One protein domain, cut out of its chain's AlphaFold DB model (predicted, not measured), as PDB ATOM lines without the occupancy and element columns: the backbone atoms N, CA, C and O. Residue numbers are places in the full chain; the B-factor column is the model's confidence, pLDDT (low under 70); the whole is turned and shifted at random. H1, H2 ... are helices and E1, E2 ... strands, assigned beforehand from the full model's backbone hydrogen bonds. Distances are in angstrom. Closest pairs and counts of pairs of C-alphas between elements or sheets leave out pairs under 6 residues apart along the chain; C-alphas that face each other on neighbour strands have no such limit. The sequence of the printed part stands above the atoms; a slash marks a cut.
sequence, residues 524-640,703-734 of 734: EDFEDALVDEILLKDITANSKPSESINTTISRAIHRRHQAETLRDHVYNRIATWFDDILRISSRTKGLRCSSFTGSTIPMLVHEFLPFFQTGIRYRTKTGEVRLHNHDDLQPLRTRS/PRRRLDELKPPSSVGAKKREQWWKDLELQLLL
ATOM      1  N   GLU A 524     177.458 226.122 234.798       94.94
ATOM      2  CA  GLU A 524     176.957 227.211 235.653       94.94
ATOM      3  C   GLU A 524     177.136 226.885 237.147       94.94
ATOM      4  O   GLU A 524     177.764 227.651 237.872       94.94
ATOM      5  N   ASP A 525     176.708 225.695 237.589       94.56
ATOM      6  CA  ASP A 525     176.853 225.252 238.985       94.56
ATOM      7  C   ASP A 525     178.330 225.239 239.448       94.56
ATOM      8  O   ASP A 525     178.637 225.516 240.615       94.56
ATOM      9  N   PHE A 526     179.261 224.897 238.549       93.62
ATOM     10  CA  PHE A 526     180.699 224.932 238.824       93.62
ATOM     11  C   PHE A 526     181.246 226.361 238.885       93.62
ATOM     12  O   PHE A 526     182.031 226.663 239.784       93.62
ATOM     13  N   GLU A 527     180.857 227.222 237.945       92.06
ATOM     14  CA  GLU A 527     181.258 228.630 237.927       92.06
ATOM     15  C   GLU A 527     180.784 229.349 239.196       92.06
ATOM     16  O   GLU A 527     181.583 230.032 239.838       92.06
ATOM     17  N   ASP A 528     179.552 229.095 239.637       93.44
ATOM     18  CA  ASP A 528     179.009 229.626 240.889       93.44
ATOM     19  C   ASP A 528     179.814 229.147 242.106       93.44
ATOM     20  O   ASP A 528     180.239 229.949 242.940       93.44
ATOM     21  N   ALA A 529     180.103 227.844 242.198       92.75
ATOM     22  CA  ALA A 529     180.897 227.295 243.300       92.75
ATOM     23  C   ALA A 529     182.341 227.836 243.324       92.75
ATOM     24  O   ALA A 529     182.939 227.991 244.392       92.75
ATOM     25  N   LEU A 530     182.908 228.122 242.151       90.38
ATOM     26  CA  LEU A 530     184.227 228.728 242.003       90.38
ATOM     27  C   LEU A 530     184.230 230.187 242.479       90.38
ATOM     28  O   LEU A 530     185.144 230.597 243.199       90.38
ATOM     29  N   VAL A 531     183.211 230.961 242.096       89.44
ATOM     30  CA  VAL A 531     183.026 232.351 242.531       89.44
ATOM     31  C   VAL A 531     182.838 232.416 244.047       89.44
ATOM     32  O   VAL A 531     183.505 233.223 244.695       89.44
ATOM     33  N   ASP A 532     182.027 231.529 244.625       89.69
ATOM     34  CA  ASP A 532     181.822 231.433 246.075       89.69
ATOM     35  C   ASP A 532     183.145 231.222 246.832       89.69
ATOM     36  O   ASP A 532     183.419 231.911 247.821       89.69
ATOM     37  N   GLU A 533     184.003 230.304 246.364       89.44
ATOM     38  CA  GLU A 533     185.322 230.076 246.969       89.44
ATOM     39  C   GLU A 533     186.199 231.334 246.905       89.44
ATOM     40  O   GLU A 533     186.826 231.695 247.907       89.44
ATOM     41  N   ILE A 534     186.254 231.998 245.745       87.31
ATOM     42  CA  ILE A 534     187.074 233.201 245.550       87.31
ATOM     43  C   ILE A 534     186.594 234.326 246.469       87.31
ATOM     44  O   ILE A 534     187.406 234.902 247.194       87.31
ATOM     45  N   LEU A 535     185.288 234.605 246.493       86.44
ATOM     46  CA  LEU A 535     184.706 235.671 247.309       86.44
ATOM     47  C   LEU A 535     184.984 235.456 248.797       86.44
ATOM     48  O   LEU A 535     185.396 236.384 249.494       86.44
ATOM     49  N   LEU A 536     184.808 234.227 249.287       85.62
ATOM     50  CA  LEU A 536     185.104 233.904 250.679       85.62
ATOM     51  C   LEU A 536     186.583 234.117 250.988       85.62
ATOM     52  O   LEU A 536     186.904 234.776 251.978       85.62
ATOM     53  N   LYS A 537     187.486 233.636 250.129       82.75
ATOM     54  CA  LYS A 537     188.932 233.822 250.311       82.75
ATOM     55  C   LYS A 537     189.340 235.294 250.281       82.75
ATOM     56  O   LYS A 537     190.153 235.693 251.115       82.75
ATOM     57  N   ASP A 538     188.742 236.113 249.426       82.25
ATOM     58  CA  ASP A 538     189.008 237.554 249.367       82.25
ATOM     59  C   ASP A 538     188.557 238.286 250.638       82.25
ATOM     60  O   ASP A 538     189.284 239.136 251.162       82.25
ATOM     61  N   ILE A 539     187.403 237.914 251.201       80.38
ATOM     62  CA  ILE A 539     186.941 238.436 252.498       80.38
ATOM     63  C   ILE A 539     187.938 238.067 253.605       80.38
ATOM     64  O   ILE A 539     188.269 238.901 254.455       80.38
ATOM     65  N   THR A 540     188.455 236.835 253.586       76.81
ATOM     66  CA  THR A 540     189.414 236.361 254.596       76.81
ATOM     67  C   THR A 540     190.781 237.013 254.483       76.81
ATOM     68  O   THR A 540     191.392 237.301 255.504       76.81
ATOM     69  N   ALA A 541     191.253 237.291 253.266       74.38
ATOM     70  CA  ALA A 541     192.557 237.905 253.042       74.38
ATOM     71  C   ALA A 541     192.637 239.320 253.642       74.38
ATOM     72  O   ALA A 541     193.714 239.768 254.029       74.38
ATOM     73  N   ASN A 542     191.490 239.996 253.750       70.31
ATOM     74  CA  ASN A 542     191.365 241.343 254.303       70.31
ATOM     75  C   ASN A 542     190.945 241.367 255.787       70.31
ATOM     76  O   ASN A 542     190.895 242.440 256.387       70.31
ATOM     77  N   SER A 543     190.662 240.208 256.394       68.81
ATOM     78  CA  SER A 543     190.147 240.084 257.767       68.81
ATOM     79  C   SER A 543     191.074 239.232 258.641       68.81
ATOM     80  O   SER A 543     191.820 238.392 258.145       68.81
ATOM     81  N   LYS A 544     191.040 239.398 259.972       69.81
ATOM     82  CA  LYS A 544     191.738 238.452 260.864       69.81
ATOM     83  C   LYS A 544     191.083 237.067 260.732       69.81
ATOM     84  O   LYS A 544     189.856 236.997 260.825       69.81
ATOM     85  N   PRO A 545     191.853 235.982 260.536       61.78
ATOM     86  CA  PRO A 545     191.285 234.650 260.378       61.78
ATOM     87  C   PRO A 545     190.567 234.244 261.668       61.78
ATOM     88  O   PRO A 545     191.186 234.165 262.728       61.78
ATOM     89  N   SER A 546     189.257 234.013 261.581       65.88
ATOM     90  CA  SER A 546     188.475 233.379 262.644       65.88
ATOM     91  C   SER A 546     188.182 231.926 262.266       65.88
ATOM     92  O   SER A 546     188.063 231.588 261.087       65.88
ATOM     93  N   GLU A 547     188.036 231.050 263.259       66.12
ATOM     94  CA  GLU A 547     187.756 229.623 263.028       66.12
ATOM     95  C   GLU A 547     186.451 229.397 262.244       66.12
ATOM     96  O   GLU A 547     186.389 228.546 261.355       66.12
ATOM     97  N   SER A 548     185.421 230.217 262.490       68.19
ATOM     98  CA  SER A 548     184.155 230.171 261.743       68.19
ATOM     99  C   SER A 548     184.343 230.468 260.253       68.19
ATOM    100  O   SER A 548     183.640 229.910 259.409       68.19
ATOM    101  N   ILE A 549     185.282 231.343 259.906       73.69
ATOM    102  CA  ILE A 549     185.544 231.725 258.523       73.69
ATOM    103  C   ILE A 549     186.277 230.592 257.782       73.69
ATOM    104  O   ILE A 549     185.868 230.227 256.680       73.69
ATOM    105  N   ASN A 550     187.267 229.953 258.414       74.88
ATOM    106  CA  ASN A 550     188.010 228.826 257.823       74.88
ATOM    107  C   ASN A 550     187.102 227.636 257.458       74.88
ATOM    108  O   ASN A 550     187.321 226.970 256.446       74.88
ATOM    109  N   THR A 551     186.034 227.410 258.224       74.38
ATOM    110  CA  THR A 551     185.034 226.363 257.910       74.38
ATOM    111  C   THR A 551     184.219 226.678 256.681       74.38
ATOM    112  O   THR A 551     183.818 225.805 255.924       74.38
ATOM    113  N   THR A 552     183.918 227.959 256.502       82.38
ATOM    114  CA  THR A 552     183.083 228.399 255.395       82.38
ATOM    115  C   THR A 552     183.885 228.273 254.105       82.38
ATOM    116  O   THR A 552     183.353 227.802 253.105       82.38
ATOM    117  N   ILE A 553     185.193 228.556 254.163       83.81
ATOM    118  CA  ILE A 553     186.127 228.277 253.067       83.81
ATOM    119  C   ILE A 553     186.228 226.771 252.788       83.81
ATOM    120  O   ILE A 553     186.137 226.371 251.632       83.81
ATOM    121  N   SER A 554     186.392 225.931 253.815       82.88
ATOM    122  CA  SER A 554     186.532 224.473 253.644       82.88
ATOM    123  C   SER A 554     185.299 223.854 252.978       82.88
ATOM    124  O   SER A 554     185.429 223.093 252.015       82.88
ATOM    125  N   ARG A 555     184.095 224.275 253.387       85.31
ATOM    126  CA  ARG A 555     182.836 223.916 252.714       85.31
ATOM    127  C   ARG A 555     182.764 224.413 251.271       85.31
ATOM    128  O   ARG A 555     182.312 223.662 250.409       85.31
ATOM    129  N   ALA A 556     183.213 225.637 250.990       87.81
ATOM    130  CA  ALA A 556     183.224 226.175 249.628       87.81
ATOM    131  C   ALA A 556     184.185 225.406 248.706       87.81
ATOM    132  O   ALA A 556     183.793 225.016 247.609       87.81
ATOM    133  N   ILE A 557     185.394 225.085 249.185       88.69
ATOM    134  CA  ILE A 557     186.364 224.241 248.467       88.69
ATOM    135  C   ILE A 557     185.754 222.868 248.172       88.69
ATOM    136  O   ILE A 557     185.836 222.362 247.052       88.69
ATOM    137  N   HIS A 558     185.107 222.261 249.168       88.81
ATOM    138  CA  HIS A 558     184.475 220.959 249.006       88.81
ATOM    139  C   HIS A 558     183.336 220.985 247.974       88.81
ATOM    140  O   HIS A 558     183.297 220.136 247.082       88.81
ATOM    141  N   ARG A 559     182.456 221.993 248.041       90.31
ATOM    142  CA  ARG A 559     181.388 222.220 247.055       90.31
ATOM    143  C   ARG A 559     181.957 222.382 245.646       90.31
ATOM    144  O   ARG A 559     181.456 221.745 244.720       90.31
ATOM    145  N   ARG A 560     183.021 223.176 245.479       92.06
ATOM    146  CA  ARG A 560     183.703 223.337 244.188       92.06
ATOM    147  C   ARG A 560     184.213 222.000 243.665       92.06
ATOM    148  O   ARG A 560     183.955 221.676 242.511       92.06
ATOM    149  N   HIS A 561     184.885 221.199 244.492       90.56
ATOM    150  CA  HIS A 561     185.384 219.888 244.073       90.56
ATOM    151  C   HIS A 561     184.269 218.922 243.652       90.56
ATOM    152  O   HIS A 561     184.450 218.172 242.689       90.56
ATOM    153  N   GLN A 562     183.120 218.935 244.336       91.69
ATOM    154  CA  GLN A 562     181.957 218.134 243.941       91.69
ATOM    155  C   GLN A 562     181.421 218.569 242.569       91.69
ATOM    156  O   GLN A 562     181.256 217.730 241.680       91.69
ATOM    157  N   ALA A 563     181.200 219.876 242.379       92.88
ATOM    158  CA  ALA A 563     180.705 220.434 241.118       92.88
ATOM    159  C   ALA A 563     181.679 220.171 239.957       92.88
ATOM    160  O   ALA A 563     181.278 219.702 238.893       92.88
ATOM    161  N   GLU A 564     182.976 220.378 240.192       91.38
ATOM    162  CA  GLU A 564     184.062 220.096 239.250       91.38
ATOM    163  C   GLU A 564     184.061 218.631 238.808       91.38
ATOM    164  O   GLU A 564     184.067 218.338 237.612       91.38
ATOM    165  N   THR A 565     184.012 217.703 239.769       91.56
ATOM    166  CA  THR A 565     184.065 216.266 239.479       91.56
ATOM    167  C   THR A 565     182.844 215.822 238.678       91.56
ATOM    168  O   THR A 565     182.981 215.045 237.732       91.56
ATOM    169  N   LEU A 566     181.654 216.332 239.015       92.00
ATOM    170  CA  LEU A 566     180.417 216.010 238.305       92.00
ATOM    171  C   LEU A 566     180.425 216.543 236.870       92.00
ATOM    172  O   LEU A 566     180.109 215.806 235.932       92.00
ATOM    173  N   ARG A 567     180.835 217.799 236.689       92.12
ATOM    174  CA  ARG A 567     180.980 218.431 235.375       92.12
ATOM    175  C   ARG A 567     181.987 217.677 234.504       92.12
ATOM    176  O   ARG A 567     181.694 217.376 233.347       92.12
ATOM    177  N   ASP A 568     183.144 217.319 235.058       88.88
ATOM    178  CA  ASP A 568     184.189 216.584 234.342       88.88
ATOM    179  C   ASP A 568     183.734 215.164 233.971       88.88
ATOM    180  O   ASP A 568     183.980 214.709 232.851       88.88
ATOM    181  N   HIS A 569     183.020 214.476 234.867       90.50
ATOM    182  CA  HIS A 569     182.418 213.173 234.583       90.50
ATOM    183  C   HIS A 569     181.455 213.248 233.392       90.50
ATOM    184  O   HIS A 569     181.608 212.497 232.427       90.50
ATOM    185  N   VAL A 570     180.509 214.191 233.404       92.06
ATOM    186  CA  VAL A 570     179.531 214.370 232.318       92.06
ATOM    187  C   VAL A 570     180.213 214.751 231.009       92.06
ATOM    188  O   VAL A 570     179.922 214.152 229.972       92.06
ATOM    189  N   TYR A 571     181.187 215.664 231.051       90.88
ATOM    190  CA  TYR A 571     181.990 216.005 229.881       90.88
ATOM    191  C   TYR A 571     182.643 214.762 229.264       90.88
ATOM    192  O   TYR A 571     182.580 214.566 228.050       90.88
ATOM    193  N   ASN A 572     183.257 213.900 230.083       88.81
ATOM    194  CA  ASN A 572     183.915 212.693 229.584       88.81
ATOM    195  C   ASN A 572     182.922 211.738 228.925       88.81
ATOM    196  O   ASN A 572     183.259 211.119 227.916       88.81
ATOM    197  N   ARG A 573     181.702 211.621 229.463       91.06
ATOM    198  CA  ARG A 573     180.642 210.799 228.864       91.06
ATOM    199  C   ARG A 573     180.298 211.302 227.471       91.06
ATOM    200  O   ARG A 573     180.407 210.526 226.521       91.06
ATOM    201  N   ILE A 574     180.038 212.599 227.335       92.88
ATOM    202  CA  ILE A 574     179.747 213.242 226.049       92.88
ATOM    203  C   ILE A 574     180.917 213.062 225.068       92.88
ATOM    204  O   ILE A 574     180.727 212.603 223.940       92.88
ATOM    205  N   ALA A 575     182.149 213.318 225.511       89.56
ATOM    206  CA  ALA A 575     183.348 213.128 224.697       89.56
ATOM    207  C   ALA A 575     183.514 211.670 224.226       89.56
ATOM    208  O   ALA A 575     183.894 211.421 223.080       89.56
ATOM    209  N   THR A 576     183.194 210.688 225.078       89.06
ATOM    210  CA  THR A 576     183.239 209.272 224.683       89.06
ATOM    211  C   THR A 576     182.161 208.909 223.667       89.06
ATOM    212  O   THR A 576     182.434 208.090 222.795       89.06
ATOM    213  N   TRP A 577     180.974 209.526 223.714       93.31
ATOM    214  CA  TRP A 577     179.953 209.322 222.682       93.31
ATOM    215  C   TRP A 577     180.435 209.828 221.324       93.31
ATOM    216  O   TRP A 577     180.280 209.129 220.325       93.31
ATOM    217  N   PHE A 578     181.093 210.989 221.279       92.31
ATOM    218  CA  PHE A 578     181.670 211.507 220.039       92.31
ATOM    219  C   PHE A 578     182.822 210.641 219.508       92.31
ATOM    220  O   PHE A 578     182.873 210.374 218.305       92.31
ATOM    221  N   ASP A 579     183.704 210.122 220.371       89.31
ATOM    222  CA  ASP A 579     184.718 209.139 219.951       89.31
ATOM    223  C   ASP A 579     184.068 207.852 219.413       89.31
ATOM    224  O   ASP A 579     184.473 207.322 218.374       89.31
ATOM    225  N   ASP A 580     183.001 207.380 220.064       90.31
ATOM    226  CA  ASP A 580     182.232 206.217 219.629       90.31
ATOM    227  C   ASP A 580     181.571 206.459 218.259       90.31
ATOM    228  O   ASP A 580     181.663 205.586 217.388       90.31
ATOM    229  N   ILE A 581     181.000 207.645 218.010       92.75
ATOM    230  CA  ILE A 581     180.447 208.054 216.706       92.75
ATOM    231  C   ILE A 581     181.530 207.991 215.622       92.75
ATOM    232  O   ILE A 581     181.335 207.342 214.587       92.75
ATOM    233  N   LEU A 582     182.698 208.600 215.851       91.31
ATOM    234  CA  LEU A 582     183.812 208.589 214.892       91.31
ATOM    235  C   LEU A 582     184.321 207.166 214.632       91.31
ATOM    236  O   LEU A 582     184.580 206.770 213.490       91.31
ATOM    237  N   ARG A 583     184.434 206.354 215.683       90.75
ATOM    238  CA  ARG A 583     184.925 204.977 215.594       90.75
ATOM    239  C   ARG A 583     183.950 204.065 214.856       90.75
ATOM    240  O   ARG A 583     184.379 203.260 214.025       90.75
ATOM    241  N   ILE A 584     182.658 204.141 215.164       90.56
ATOM    242  CA  ILE A 584     181.629 203.269 214.579       90.56
ATOM    243  C   ILE A 584     181.368 203.655 213.122       90.56
ATOM    244  O   ILE A 584     181.313 202.761 212.269       90.56
ATOM    245  N   SER A 585     181.295 204.954 212.816       89.31
ATOM    246  CA  SER A 585     181.185 205.448 211.436       89.31
ATOM    247  C   SER A 585     182.374 204.996 210.586       89.31
ATOM    248  O   SER A 585     182.177 204.463 209.497       89.31
ATOM    249  N   SER A 586     183.596 205.057 211.124       88.69
ATOM    250  CA  SER A 586     184.815 204.614 210.431       88.69
ATOM    251  C   SER A 586     184.908 203.102 210.208       88.69
ATOM    252  O   SER A 586     185.550 202.650 209.258       88.69
ATOM    253  N   ARG A 587     184.317 202.287 211.089       88.44
ATOM    254  CA  ARG A 587     184.326 200.817 210.961       88.44
ATOM    255  C   ARG A 587     183.241 200.311 210.011       88.44
ATOM    256  O   ARG A 587     183.431 199.297 209.341       88.44
ATOM    257  N   THR A 588     182.116 201.011 209.922       88.25
ATOM    258  CA  THR A 588     180.925 200.530 209.214       88.25
ATOM    259  C   THR A 588     180.950 200.951 207.746       88.25
ATOM    260  O   THR A 588     180.883 202.134 207.437       88.25
ATOM    261  N   LYS A 589     181.015 199.991 206.810       85.50
ATOM    262  CA  LYS A 589     181.052 200.284 205.357       85.50
ATOM    263  C   LYS A 589     179.859 201.133 204.893       85.50
ATOM    264  O   LYS A 589     180.077 202.080 204.150       85.50
ATOM    265  N   GLY A 590     178.646 200.833 205.367       84.69
ATOM    266  CA  GLY A 590     177.441 201.600 205.022       84.69
ATOM    267  C   GLY A 590     177.560 203.080 205.392       84.69
ATOM    268  O   GLY A 590     177.426 203.938 204.528       84.69
ATOM    269  N   LEU A 591     177.934 203.374 206.643       84.00
ATOM    270  CA  LEU A 591     178.113 204.753 207.113       84.00
ATOM    271  C   LEU A 591     179.257 205.472 206.380       84.00
ATOM    272  O   LEU A 591     179.085 206.616 205.969       84.00
ATOM    273  N   ARG A 592     180.382 204.791 206.118       84.19
ATOM    274  CA  ARG A 592     181.504 205.355 205.339       84.19
ATOM    275  C   ARG A 592     181.134 205.783 203.924       84.19
ATOM    276  O   ARG A 592     181.747 206.699 203.384       84.19
ATOM    277  N   CYS A 593     180.208 205.069 203.295       78.88
ATOM    278  CA  CYS A 593     179.766 205.355 201.933       78.88
ATOM    279  C   CYS A 593     178.554 206.291 201.879       78.88
ATOM    280  O   CYS A 593     178.186 206.713 200.787       78.88
ATOM    281  N   SER A 594     177.955 206.606 203.028       84.56
ATOM    282  CA  SER A 594     176.830 207.532 203.144       84.56
ATOM    283  C   SER A 594     177.288 208.989 203.272       84.56
ATOM    284  O   SER A 594     178.446 209.264 203.608       84.56
ATOM    285  N   SER A 595     176.353 209.919 203.071       84.62
ATOM    286  CA  SER A 595     176.552 211.353 203.321       84.62
ATOM    287  C   SER A 595     176.958 211.655 204.766       84.62
ATOM    288  O   SER A 595     177.667 212.629 204.986       84.62
ATOM    289  N   PHE A 596     176.631 210.785 205.731       86.94
ATOM    290  CA  PHE A 596     176.935 210.971 207.154       86.94
ATOM    291  C   PHE A 596     178.401 211.345 207.423       86.94
ATOM    292  O   PHE A 596     178.691 212.274 208.173       86.94
ATOM    293  N   THR A 597     179.350 210.652 206.779       85.12
ATOM    294  CA  THR A 597     180.783 210.947 206.974       85.12
ATOM    295  C   THR A 597     181.263 212.194 206.235       85.12
ATOM    296  O   THR A 597     182.273 212.766 206.631       85.12
ATOM    297  N   GLY A 598     180.559 212.618 205.181       83.69
ATOM    298  CA  GLY A 598     180.915 213.782 204.369       83.69
ATOM    299  C   GLY A 598     180.283 215.095 204.838       83.69
ATOM    300  O   GLY A 598     180.893 216.140 204.656       83.69
ATOM    301  N   SER A 599     179.094 215.053 205.446       88.19
ATOM    302  CA  SER A 599     178.350 216.240 205.889       88.19
ATOM    303  C   SER A 599     178.148 216.280 207.402       88.19
ATOM    304  O   SER A 599     178.527 217.255 208.047       88.19
ATOM    305  N   THR A 600     177.612 215.208 207.992       90.00
ATOM    306  CA  THR A 600     177.200 215.206 209.404       90.00
ATOM    307  C   THR A 600     178.396 215.273 210.347       90.00
ATOM    308  O   THR A 600     178.391 216.082 211.268       90.00
ATOM    309  N   ILE A 601     179.456 214.489 210.111       90.06
ATOM    310  CA  ILE A 601     180.657 214.523 210.967       90.06
ATOM    311  C   ILE A 601     181.323 215.911 210.962       90.06
ATOM    312  O   ILE A 601     181.545 216.437 212.050       90.06
ATOM    313  N   PRO A 602     181.618 216.550 209.810       90.38
ATOM    314  CA  PRO A 602     182.137 217.920 209.806       90.38
ATOM    315  C   PRO A 602     181.246 218.930 210.539       90.38
ATOM    316  O   PRO A 602     181.769 219.759 211.283       90.38
ATOM    317  N   MET A 603     179.919 218.841 210.384       90.50
ATOM    318  CA  MET A 603     178.981 219.703 211.116       90.50
ATOM    319  C   MET A 603     179.062 219.481 212.629       90.50
ATOM    320  O   MET A 603     179.154 220.449 213.376       90.50
ATOM    321  N   LEU A 604     179.107 218.224 213.082       91.19
ATOM    322  CA  LEU A 604     179.270 217.895 214.502       91.19
ATOM    323  C   LEU A 604     180.596 218.398 215.062       91.19
ATOM    324  O   LEU A 604     180.636 218.888 216.183       91.19
ATOM    325  N   VAL A 605     181.682 218.285 214.294       89.19
ATOM    326  CA  VAL A 605     182.993 218.802 214.703       89.19
ATOM    327  C   VAL A 605     182.952 220.318 214.859       89.19
ATOM    328  O   VAL A 605     183.555 220.838 215.790       89.19
ATOM    329  N   HIS A 606     182.231 221.025 213.989       87.50
ATOM    330  CA  HIS A 606     182.053 222.468 214.111       87.50
ATOM    331  C   HIS A 606     181.182 222.847 215.322       87.50
ATOM    332  O   HIS A 606     181.515 223.775 216.051       87.50
ATOM    333  N   GLU A 607     180.082 222.130 215.547       90.56
ATOM    334  CA  GLU A 607     179.119 222.391 216.626       90.56
ATOM    335  C   GLU A 607     179.681 222.045 218.017       90.56
ATOM    336  O   GLU A 607     179.550 222.823 218.958       90.56
ATOM    337  N   PHE A 608     180.365 220.905 218.136       89.56
ATOM    338  CA  PHE A 608     180.800 220.313 219.406       89.56
ATOM    339  C   PHE A 608     182.317 220.183 219.526       89.56
ATOM    340  O   PHE A 608     182.817 219.305 220.234       89.56
ATOM    341  N   LEU A 609     183.066 221.076 218.871       85.81
ATOM    342  CA  LEU A 609     184.532 221.085 218.873       85.81
ATOM    343  C   LEU A 609     185.170 220.862 220.262       85.81
ATOM    344  O   LEU A 609     186.137 220.096 220.332       85.81
ATOM    345  N   PRO A 610     184.652 221.444 221.371       83.69
ATOM    346  CA  PRO A 610     185.242 221.260 222.694       83.69
ATOM    347  C   PRO A 610     185.293 219.811 223.182       83.69
ATOM    348  O   PRO A 610     186.144 219.511 224.010       83.69
ATOM    349  N   PHE A 611     184.428 218.914 222.698       86.94
ATOM    350  CA  PHE A 611     184.349 217.520 223.161       86.94
ATOM    351  C   PHE A 611     185.223 216.547 222.358       86.94
ATOM    352  O   PHE A 611     185.397 215.393 222.754       86.94
ATOM    353  N   PHE A 612     185.798 216.986 221.236       83.50
ATOM    354  CA  PHE A 612     186.685 216.157 220.423       83.50
ATOM    355  C   PHE A 612     188.137 216.213 220.922       83.50
ATOM    356  O   PHE A 612     188.613 217.247 221.381       83.50
ATOM    357  N   GLN A 613     188.874 215.103 220.805       71.62
ATOM    358  CA  GLN A 613     190.294 215.038 221.186       71.62
ATOM    359  C   GLN A 613     191.216 215.678 220.125       71.62
ATOM    360  O   GLN A 613     190.875 215.699 218.945       71.62
ATOM    361  N   THR A 614     192.433 216.075 220.537       62.88
ATOM    362  CA  THR A 614     193.559 216.691 219.769       62.88
ATOM    363  C   THR A 614     193.881 216.149 218.363       62.88
ATOM    364  O   THR A 614     194.653 216.765 217.630       62.88
ATOM    365  N   GLY A 615     193.319 215.014 217.953       73.38
ATOM    366  CA  GLY A 615     193.429 214.498 216.595       73.38
ATOM    367  C   GLY A 615     192.170 213.738 216.217       73.38
ATOM    368  O   GLY A 615     192.066 212.537 216.489       73.38
ATOM    369  N   ILE A 616     191.234 214.433 215.575       83.81
ATOM    370  CA  ILE A 616     190.011 213.827 215.053       83.81
ATOM    371  C   ILE A 616     190.407 212.982 213.850       83.81
ATOM    372  O   ILE A 616     190.977 213.479 212.876       83.81
ATOM    373  N   ARG A 617     190.128 211.682 213.933       88.31
ATOM    374  CA  ARG A 617     190.433 210.725 212.871       88.31
ATOM    375  C   ARG A 617     189.198 209.918 212.550       88.31
ATOM    376  O   ARG A 617     188.652 209.254 213.429       88.31
ATOM    377  N   TYR A 618     188.797 209.937 211.288       90.38
ATOM    378  CA  TYR A 618     187.727 209.082 210.799       90.38
ATOM    379  C   TYR A 618     187.971 208.668 209.348       90.38
ATOM    380  O   TYR A 618     188.782 209.258 208.637       90.38
ATOM    381  N   ARG A 619     187.311 207.595 208.913       89.06
ATOM    382  CA  ARG A 619     187.423 207.069 207.546       89.06
ATOM    383  C   ARG A 619     186.174 207.399 206.742       89.06
ATOM    384  O   ARG A 619     185.067 207.142 207.204       89.06
ATOM    385  N   THR A 620     186.369 207.881 205.523       89.38
ATOM    386  CA  THR A 620     185.333 208.084 204.505       89.38
ATOM    387  C   THR A 620     185.450 207.001 203.425       89.38
ATOM    388  O   THR A 620     186.296 206.102 203.504       89.38
ATOM    389  N   LYS A 621     184.605 207.065 202.389       86.56
ATOM    390  CA  LYS A 621     184.773 206.262 201.167       86.56
ATOM    391  C   LYS A 621     186.104 206.551 200.454       86.56
ATOM    392  O   LYS A 621     186.666 205.636 199.861       86.56
ATOM    393  N   THR A 622     186.578 207.796 200.491       86.69
ATOM    394  CA  THR A 622     187.743 208.268 199.723       86.69
ATOM    395  C   THR A 622     189.071 208.107 200.458       86.69
ATOM    396  O   THR A 622     190.112 208.084 199.810       86.69
ATOM    397  N   GLY A 623     189.069 207.962 201.786       87.31
ATOM    398  CA  GLY A 623     190.303 207.785 202.547       87.31
ATOM    399  C   GLY A 623     190.140 207.988 204.051       87.31
ATOM    400  O   GLY A 623     189.047 207.898 204.606       87.31
ATOM    401  N   GLU A 624     191.258 208.229 204.729       90.50
ATOM    402  CA  GLU A 624     191.282 208.640 206.135       90.50
ATOM    403  C   GLU A 624     191.359 210.169 206.208       90.50
ATOM    404  O   GLU A 624     192.255 210.773 205.624       90.50
ATOM    405  N   VAL A 625     190.439 210.785 206.946       89.12
ATOM    406  CA  VAL A 625     190.467 212.213 207.262       89.12
ATOM    407  C   VAL A 625     191.118 212.383 208.628       89.12
ATOM    408  O   VAL A 625     190.703 211.756 209.609       89.12
ATOM    409  N   ARG A 626     192.143 213.233 208.690       88.44
ATOM    410  CA  ARG A 626     192.801 213.641 209.933       88.44
ATOM    411  C   ARG A 626     192.666 215.145 210.073       88.44
ATOM    412  O   ARG A 626     193.237 215.885 209.278       88.44
ATOM    413  N   LEU A 627     191.913 215.580 211.075       83.00
ATOM    414  CA  LEU A 627     191.832 216.987 211.436       83.00
ATOM    415  C   LEU A 627     192.756 217.203 212.628       83.00
ATOM    416  O   LEU A 627     192.579 216.610 213.697       83.00
ATOM    417  N   HIS A 628     193.777 218.019 212.403       74.50
ATOM    418  CA  HIS A 628     194.632 218.520 213.461       74.50
ATOM    419  C   HIS A 628     194.038 219.841 213.928       74.50
ATOM    420  O   HIS A 628     194.000 220.805 213.168       74.50
ATOM    421  N   ASN A 629     193.550 219.868 215.167       63.44
ATOM    422  CA  ASN A 629     193.125 221.116 215.783       63.44
ATOM    423  C   ASN A 629     194.388 221.955 216.004       63.44
ATOM    424  O   ASN A 629     195.232 221.597 216.824       63.44
ATOM    425  N   HIS A 630     194.537 223.014 215.209       49.72
ATOM    426  CA  HIS A 630     195.690 223.916 215.247       49.72
ATOM    427  C   HIS A 630     195.564 224.980 216.358       49.72
ATOM    428  O   HIS A 630     196.505 225.738 216.583       49.72
ATOM    429  N   ASP A 631     194.419 225.011 217.052       50.44
ATOM    430  CA  ASP A 631     194.131 225.947 218.136       50.44
ATOM    431  C   ASP A 631     194.710 225.460 219.476       50.44
ATOM    432  O   ASP A 631     194.425 224.351 219.944       50.44
ATOM    433  N   ASP A 632     195.455 226.349 220.139       49.56
ATOM    434  CA  ASP A 632     196.093 226.222 221.465       49.56
ATOM    435  C   ASP A 632     195.133 225.910 222.640       49.56
ATOM    436  O   ASP A 632     195.535 225.896 223.803       49.56
ATOM    437  N   LEU A 633     193.857 225.627 222.365       45.47
ATOM    438  CA  LEU A 633     192.814 225.321 223.351       45.47
ATOM    439  C   LEU A 633     192.863 223.867 223.858       45.47
ATOM    440  O   LEU A 633     192.270 223.535 224.879       45.47
ATOM    441  N   GLN A 634     193.579 222.975 223.172       47.06
ATOM    442  CA  GLN A 634     193.565 221.530 223.437       47.06
ATOM    443  C   GLN A 634     194.775 220.902 224.173       47.06
ATOM    444  O   GLN A 634     194.603 219.802 224.709       47.06
ATOM    445  N   PRO A 635     195.967 221.524 224.343       50.72
ATOM    446  CA  PRO A 635     196.967 220.992 225.273       50.72
ATOM    447  C   PRO A 635     196.545 221.140 226.748       50.72
ATOM    448  O   PRO A 635     197.324 220.775 227.635       50.72
ATOM    449  N   LEU A 636     195.356 221.689 227.031       53.94
ATOM    450  CA  LEU A 636     194.914 222.051 228.373       53.94
ATOM    451  C   LEU A 636     194.626 220.824 229.242       53.94
ATOM    452  O   LEU A 636     195.215 220.740 230.304       53.94
ATOM    453  N   ARG A 637     193.840 219.827 228.819       60.78
ATOM    454  CA  ARG A 637     193.396 218.763 229.752       60.78
ATOM    455  C   ARG A 637     194.357 217.589 229.942       60.78
ATOM    456  O   ARG A 637     194.404 217.020 231.026       60.78
ATOM    457  N   THR A 638     195.158 217.225 228.938       58.28
ATOM    458  CA  THR A 638     196.140 216.129 229.069       58.28
ATOM    459  C   THR A 638     197.502 216.517 228.504       58.28
ATOM    460  O   THR A 638     197.612 217.144 227.453       58.28
ATOM    461  N   ARG A 639     198.570 216.129 229.204       58.94
ATOM    462  CA  ARG A 639     199.948 216.180 228.715       58.94
ATOM    463  C   ARG A 639     200.318 214.798 228.193       58.94
ATOM    464  O   ARG A 639     200.276 213.808 228.921       58.94
ATOM    465  N   SER A 640     200.682 214.715 226.919       55.00
ATOM    466  CA  SER A 640     201.271 213.491 226.379       55.00
ATOM    467  C   SER A 640     202.722 213.387 226.844       55.00
ATOM    468  O   SER A 640     203.497 214.309 226.609       55.00
ATOM    469  N   PRO A 703     196.761 213.445 232.930       75.75
ATOM    470  CA  PRO A 703     195.834 214.558 233.055       75.75
ATOM    471  C   PRO A 703     196.577 215.766 233.629       75.75
ATOM    472  O   PRO A 703     197.458 215.629 234.485       75.75
ATOM    473  N   ARG A 704     196.252 216.969 233.151       76.44
ATOM    474  CA  ARG A 704     196.697 218.179 233.842       76.44
ATOM    475  C   ARG A 704     195.945 218.253 235.161       76.44
ATOM    476  O   ARG A 704     194.720 218.270 235.174       76.44
ATOM    477  N   ARG A 705     196.705 218.292 236.252       78.19
ATOM    478  CA  ARG A 705     196.145 218.459 237.589       78.19
ATOM    479  C   ARG A 705     195.573 219.859 237.733       78.19
ATOM    480  O   ARG A 705     196.233 220.833 237.355       78.19
ATOM    481  N   ARG A 706     194.365 219.936 238.280       78.31
ATOM    482  CA  ARG A 706     193.763 221.197 238.704       78.31
ATOM    483  C   ARG A 706     194.380 221.652 240.021       78.31
ATOM    484  O   ARG A 706     195.101 220.899 240.677       78.31
ATOM    485  N   LEU A 707     194.135 222.907 240.377       77.31
ATOM    486  CA  LEU A 707     194.580 223.427 241.662       77.31
ATOM    487  C   LEU A 707     193.692 222.850 242.770       77.31
ATOM    488  O   LEU A 707     192.467 222.967 242.722       77.31
ATOM    489  N   ASP A 708     194.320 222.242 243.777       73.19
ATOM    490  CA  ASP A 708     193.599 221.773 244.964       73.19
ATOM    491  C   ASP A 708     193.014 222.966 245.740       73.19
ATOM    492  O   ASP A 708     191.892 222.901 246.226       73.19
ATOM    493  N   GLU A 709     193.707 224.109 245.742       73.19
ATOM    494  CA  GLU A 709     193.215 225.359 246.320       73.19
ATOM    495  C   GLU A 709     193.574 226.556 245.436       73.19
ATOM    496  O   GLU A 709     194.728 226.722 245.023       73.19
ATOM    497  N   LEU A 710     192.607 227.450 245.202       75.06
ATOM    498  CA  LEU A 710     192.884 228.753 244.599       75.06
ATOM    499  C   LEU A 710     193.437 229.705 245.653       75.06
ATOM    500  O   LEU A 710     192.867 229.869 246.730       75.06
ATOM    501  N   LYS A 711     194.568 230.342 245.362       75.69
ATOM    502  CA  LYS A 711     195.091 231.412 246.222       75.69
ATOM    503  C   LYS A 711     194.319 232.701 245.931       75.69
ATOM    504  O   LYS A 711     193.926 232.879 244.783       75.69
ATOM    505  N   PRO A 712     194.123 233.604 246.904       69.00
ATOM    506  CA  PRO A 712     193.567 234.919 246.606       69.00
ATOM    507  C   PRO A 712     194.503 235.693 245.655       69.00
ATOM    508  O   PRO A 712     195.727 235.480 245.689       69.00
ATOM    509  N   PRO A 713     193.968 236.591 244.810       66.94
ATOM    510  CA  PRO A 713     194.770 237.442 243.946       66.94
ATOM    511  C   PRO A 713     195.714 238.280 244.814       66.94
ATOM    512  O   PRO A 713     195.295 239.100 245.629       66.94
ATOM    513  N   SER A 714     197.025 238.079 244.663       62.50
ATOM    514  CA  SER A 714     197.995 238.802 245.486       62.50
ATOM    515  C   SER A 714     197.890 240.312 245.241       62.50
ATOM    516  O   SER A 714     198.004 240.766 244.097       62.50
ATOM    517  N   SER A 715     197.767 241.101 246.310       58.62
ATOM    518  CA  SER A 715     197.829 242.570 246.254       58.62
ATOM    519  C   SER A 715     199.214 243.095 245.840       58.62
ATOM    520  O   SER A 715     199.340 244.237 245.404       58.62
ATOM    521  N   VAL A 716     200.249 242.248 245.907       55.94
ATOM    522  CA  VAL A 716     201.651 242.616 245.683       55.94
ATOM    523  C   VAL A 716     202.156 242.125 244.317       55.94
ATOM    524  O   VAL A 716     202.531 240.962 244.157       55.94
ATOM    525  N   GLY A 717     202.235 243.047 243.353       68.44
ATOM    526  CA  GLY A 717     202.957 242.896 242.080       68.44
ATOM    527  C   GLY A 717     202.099 242.475 240.877       68.44
ATOM    528  O   GLY A 717     201.478 241.414 240.874       68.44
ATOM    529  N   ALA A 718     202.147 243.273 239.801       71.81
ATOM    530  CA  ALA A 718     201.373 243.062 238.568       71.81
ATOM    531  C   ALA A 718     201.577 241.668 237.939       71.81
ATOM    532  O   ALA A 718     200.611 241.033 237.528       71.81
ATOM    533  N   LYS A 719     202.811 241.143 237.963       75.06
ATOM    534  CA  LYS A 719     203.143 239.814 237.415       75.06
ATOM    535  C   LYS A 719     202.456 238.657 238.150       75.06
ATOM    536  O   LYS A 719     202.054 237.688 237.519       75.06
ATOM    537  N   LYS A 720     202.310 238.740 239.479       77.06
ATOM    538  CA  LYS A 720     201.637 237.690 240.265       77.06
ATOM    539  C   LYS A 720     200.128 237.706 240.042       77.06
ATOM    540  O   LYS A 720     199.516 236.648 239.963       77.06
ATOM    541  N   ARG A 721     199.549 238.899 239.878       77.44
ATOM    542  CA  ARG A 721     198.142 239.065 239.503       77.44
ATOM    543  C   ARG A 721     197.864 238.522 238.101       77.44
ATOM    544  O   ARG A 721     196.881 237.823 237.914       77.44
ATOM    545  N   GLU A 722     198.737 238.798 237.135       81.81
ATOM    546  CA  GLU A 722     198.623 238.243 235.781       81.81
ATOM    547  C   GLU A 722     198.717 236.710 235.785       81.81
ATOM    548  O   GLU A 722     197.918 236.045 235.132       81.81
ATOM    549  N   GLN A 723     199.644 236.138 236.563       82.38
ATOM    550  CA  GLN A 723     199.744 234.685 236.717       82.38
ATOM    551  C   GLN A 723     198.486 234.085 237.355       82.38
ATOM    552  O   GLN A 723     198.015 233.054 236.895       82.38
ATOM    553  N   TRP A 724     197.916 234.744 238.365       82.75
ATOM    554  CA  TRP A 724     196.667 234.309 238.988       82.75
ATOM    555  C   TRP A 724     195.503 234.273 237.991       82.75
ATOM    556  O   TRP A 724     194.784 233.282 237.935       82.75
ATOM    557  N   TRP A 725     195.359 235.307 237.153       82.44
ATOM    558  CA  TRP A 725     194.345 235.319 236.093       82.44
ATOM    559  C   TRP A 725     194.566 234.202 235.071       82.44
ATOM    560  O   TRP A 725     193.601 233.555 234.682       82.44
ATOM    561  N   LYS A 726     195.820 233.925 234.687       83.12
ATOM    562  CA  LYS A 726     196.153 232.788 233.811       83.12
ATOM    563  C   LYS A 726     195.813 231.445 234.454       83.12
ATOM    564  O   LYS A 726     195.316 230.554 233.775       83.12
ATOM    565  N   ASP A 727     196.076 231.294 235.750       81.25
ATOM    566  CA  ASP A 727     195.759 230.074 236.492       81.25
ATOM    567  C   ASP A 727     194.237 229.886 236.622       81.25
ATOM    568  O   ASP A 727     193.752 228.767 236.463       81.25
ATOM    569  N   LEU A 728     193.480 230.967 236.848       82.50
ATOM    570  CA  LEU A 728     192.015 230.958 236.906       82.50
ATOM    571  C   LEU A 728     191.385 230.656 235.541       82.50
ATOM    572  O   LEU A 728     190.516 229.793 235.444       82.50
ATOM    573  N   GLU A 729     191.847 231.322 234.482       82.50
ATOM    574  CA  GLU A 729     191.427 231.047 233.104       82.50
ATOM    575  C   GLU A 729     191.700 229.581 232.751       82.50
ATOM    576  O   GLU A 729     190.837 228.892 232.211       82.50
ATOM    577  N   LEU A 730     192.862 229.058 233.153       79.38
ATOM    578  CA  LEU A 730     193.172 227.644 233.008       79.38
ATOM    579  C   LEU A 730     192.196 226.753 233.795       79.38
ATOM    580  O   LEU A 730     191.798 225.729 233.253       79.38
ATOM    581  N   GLN A 731     191.798 227.100 235.024       78.62
ATOM    582  CA  GLN A 731     190.813 226.312 235.788       78.62
ATOM    583  C   GLN A 731     189.424 226.291 235.139       78.62
ATOM    584  O   GLN A 731     188.750 225.268 235.218       78.62
ATOM    585  N   LEU A 732     189.004 227.394 234.513       80.00
ATOM    586  CA  LEU A 732     187.722 227.491 233.808       80.00
ATOM    587  C   LEU A 732     187.724 226.696 232.494       80.00
ATOM    588  O   LEU A 732     186.725 226.070 232.150       80.00
ATOM    589  N   LEU A 733     188.848 226.715 231.768       74.56
ATOM    590  CA  LEU A 733     189.004 226.006 230.492       74.56
ATOM    591  C   LEU A 733     189.250 224.503 230.660       74.56
ATOM    592  O   LEU A 733     188.821 223.696 229.827       74.56
ATOM    593  N   LEU A 734     189.983 224.119 231.710       69.25
ATOM    594  CA  LEU A 734     190.035 222.735 232.160       69.25
ATOM    595  C   LEU A 734     188.628 222.318 232.521       69.25
ATOM    596  O   LEU A 734     188.264 221.202 232.124       69.25
TER     597      LEU A 734
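What this domain is: This is residues 524 to 640 and 703 to 734 of the 734 residues of an uncharacterized protein of Acremonium chrysogenum (strain ATCC 11550 / CBS 779.69 / DSM 880 / IAM 14645 / JCM 23072 / IMI 49137) (UniProt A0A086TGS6). One long helix, H2, runs most of the length of a rod, and H1 folds back along its first half as a helical hairpin. At the other end the strand hairpin E1 and E2 packs on H2 through E1, with short H3 and H4 nearby, while H5 lies loosely beside H1. The printed part has 149 residues, mostly helix, in the order H1 H2 H3 H4 E1 E2 E3 H5; the sheet, E1 - E2, is antiparallel. The whole is loose, radius of gyration of the C-alphas 21.0 A, spanning 69 by 30 by 24 A.

How they stand to each other: E1, residues 615 to 619, and E2, residues 624 to 628, form an antiparallel hairpin at 165 degrees, with N 625 and O 618 2.8 A apart, within hydrogen-bond range. The closest C-alphas of E1 and H2, residues 547 to 587, are those of Arg 619 and Ser 586, 4.6 A apart. H3, residues 589 to 593, and H2 only just touch, only at the corner, with 3 pairs of C-alphas within 8 A, the closest being Leu 591 and Ser 585, 5.3 A. H4, residues 600 to 607, is close to H2 but not clearly touching; their closest C-alphas, Ile 601 and Leu 582, are 7.8 A apart. H1, residues 524 to 541, touches residues 549 to 567 of H2 alone, opposite ways at a shallow tilt of 29 degrees; the closest C-alphas are Ala 529 and Arg 560, 4.9 A. H5, residues 718 to 733, is close to H1 but not clearly touching, at 7.7 A between C-alphas 732 and 527, the closest pair. E3, residues 638 to 640, pairs with no named strand. Every O i to N i+4 pair is within hydrogen-bond range in H1, H3, H4 and H5, and 36 of 37 in H2.

Where its parts are: H2 is 59.6 A long, H1 25.7 A and H5 22.6 A. H1 begins at C-alpha 524 (176.957, 227.211, 235.653), and H5 ends at C-alpha 733 (189.004, 226.006, 230.492).

The domain as a whole: The two C-alphas farthest apart, of Lys 544 and Cys 593, are 68.6 A apart. Residues 641 to 702 are cut out, with 8.7 A between C-alphas 640 and 703. Of the links that are printed whole, none is long. Residues 542 to 548, of which 547 and 548 belong to H2, stand free. The pLDDT is under 70 at 26 residues, among them 543 to 548, 629 to 640 and 712 to 717.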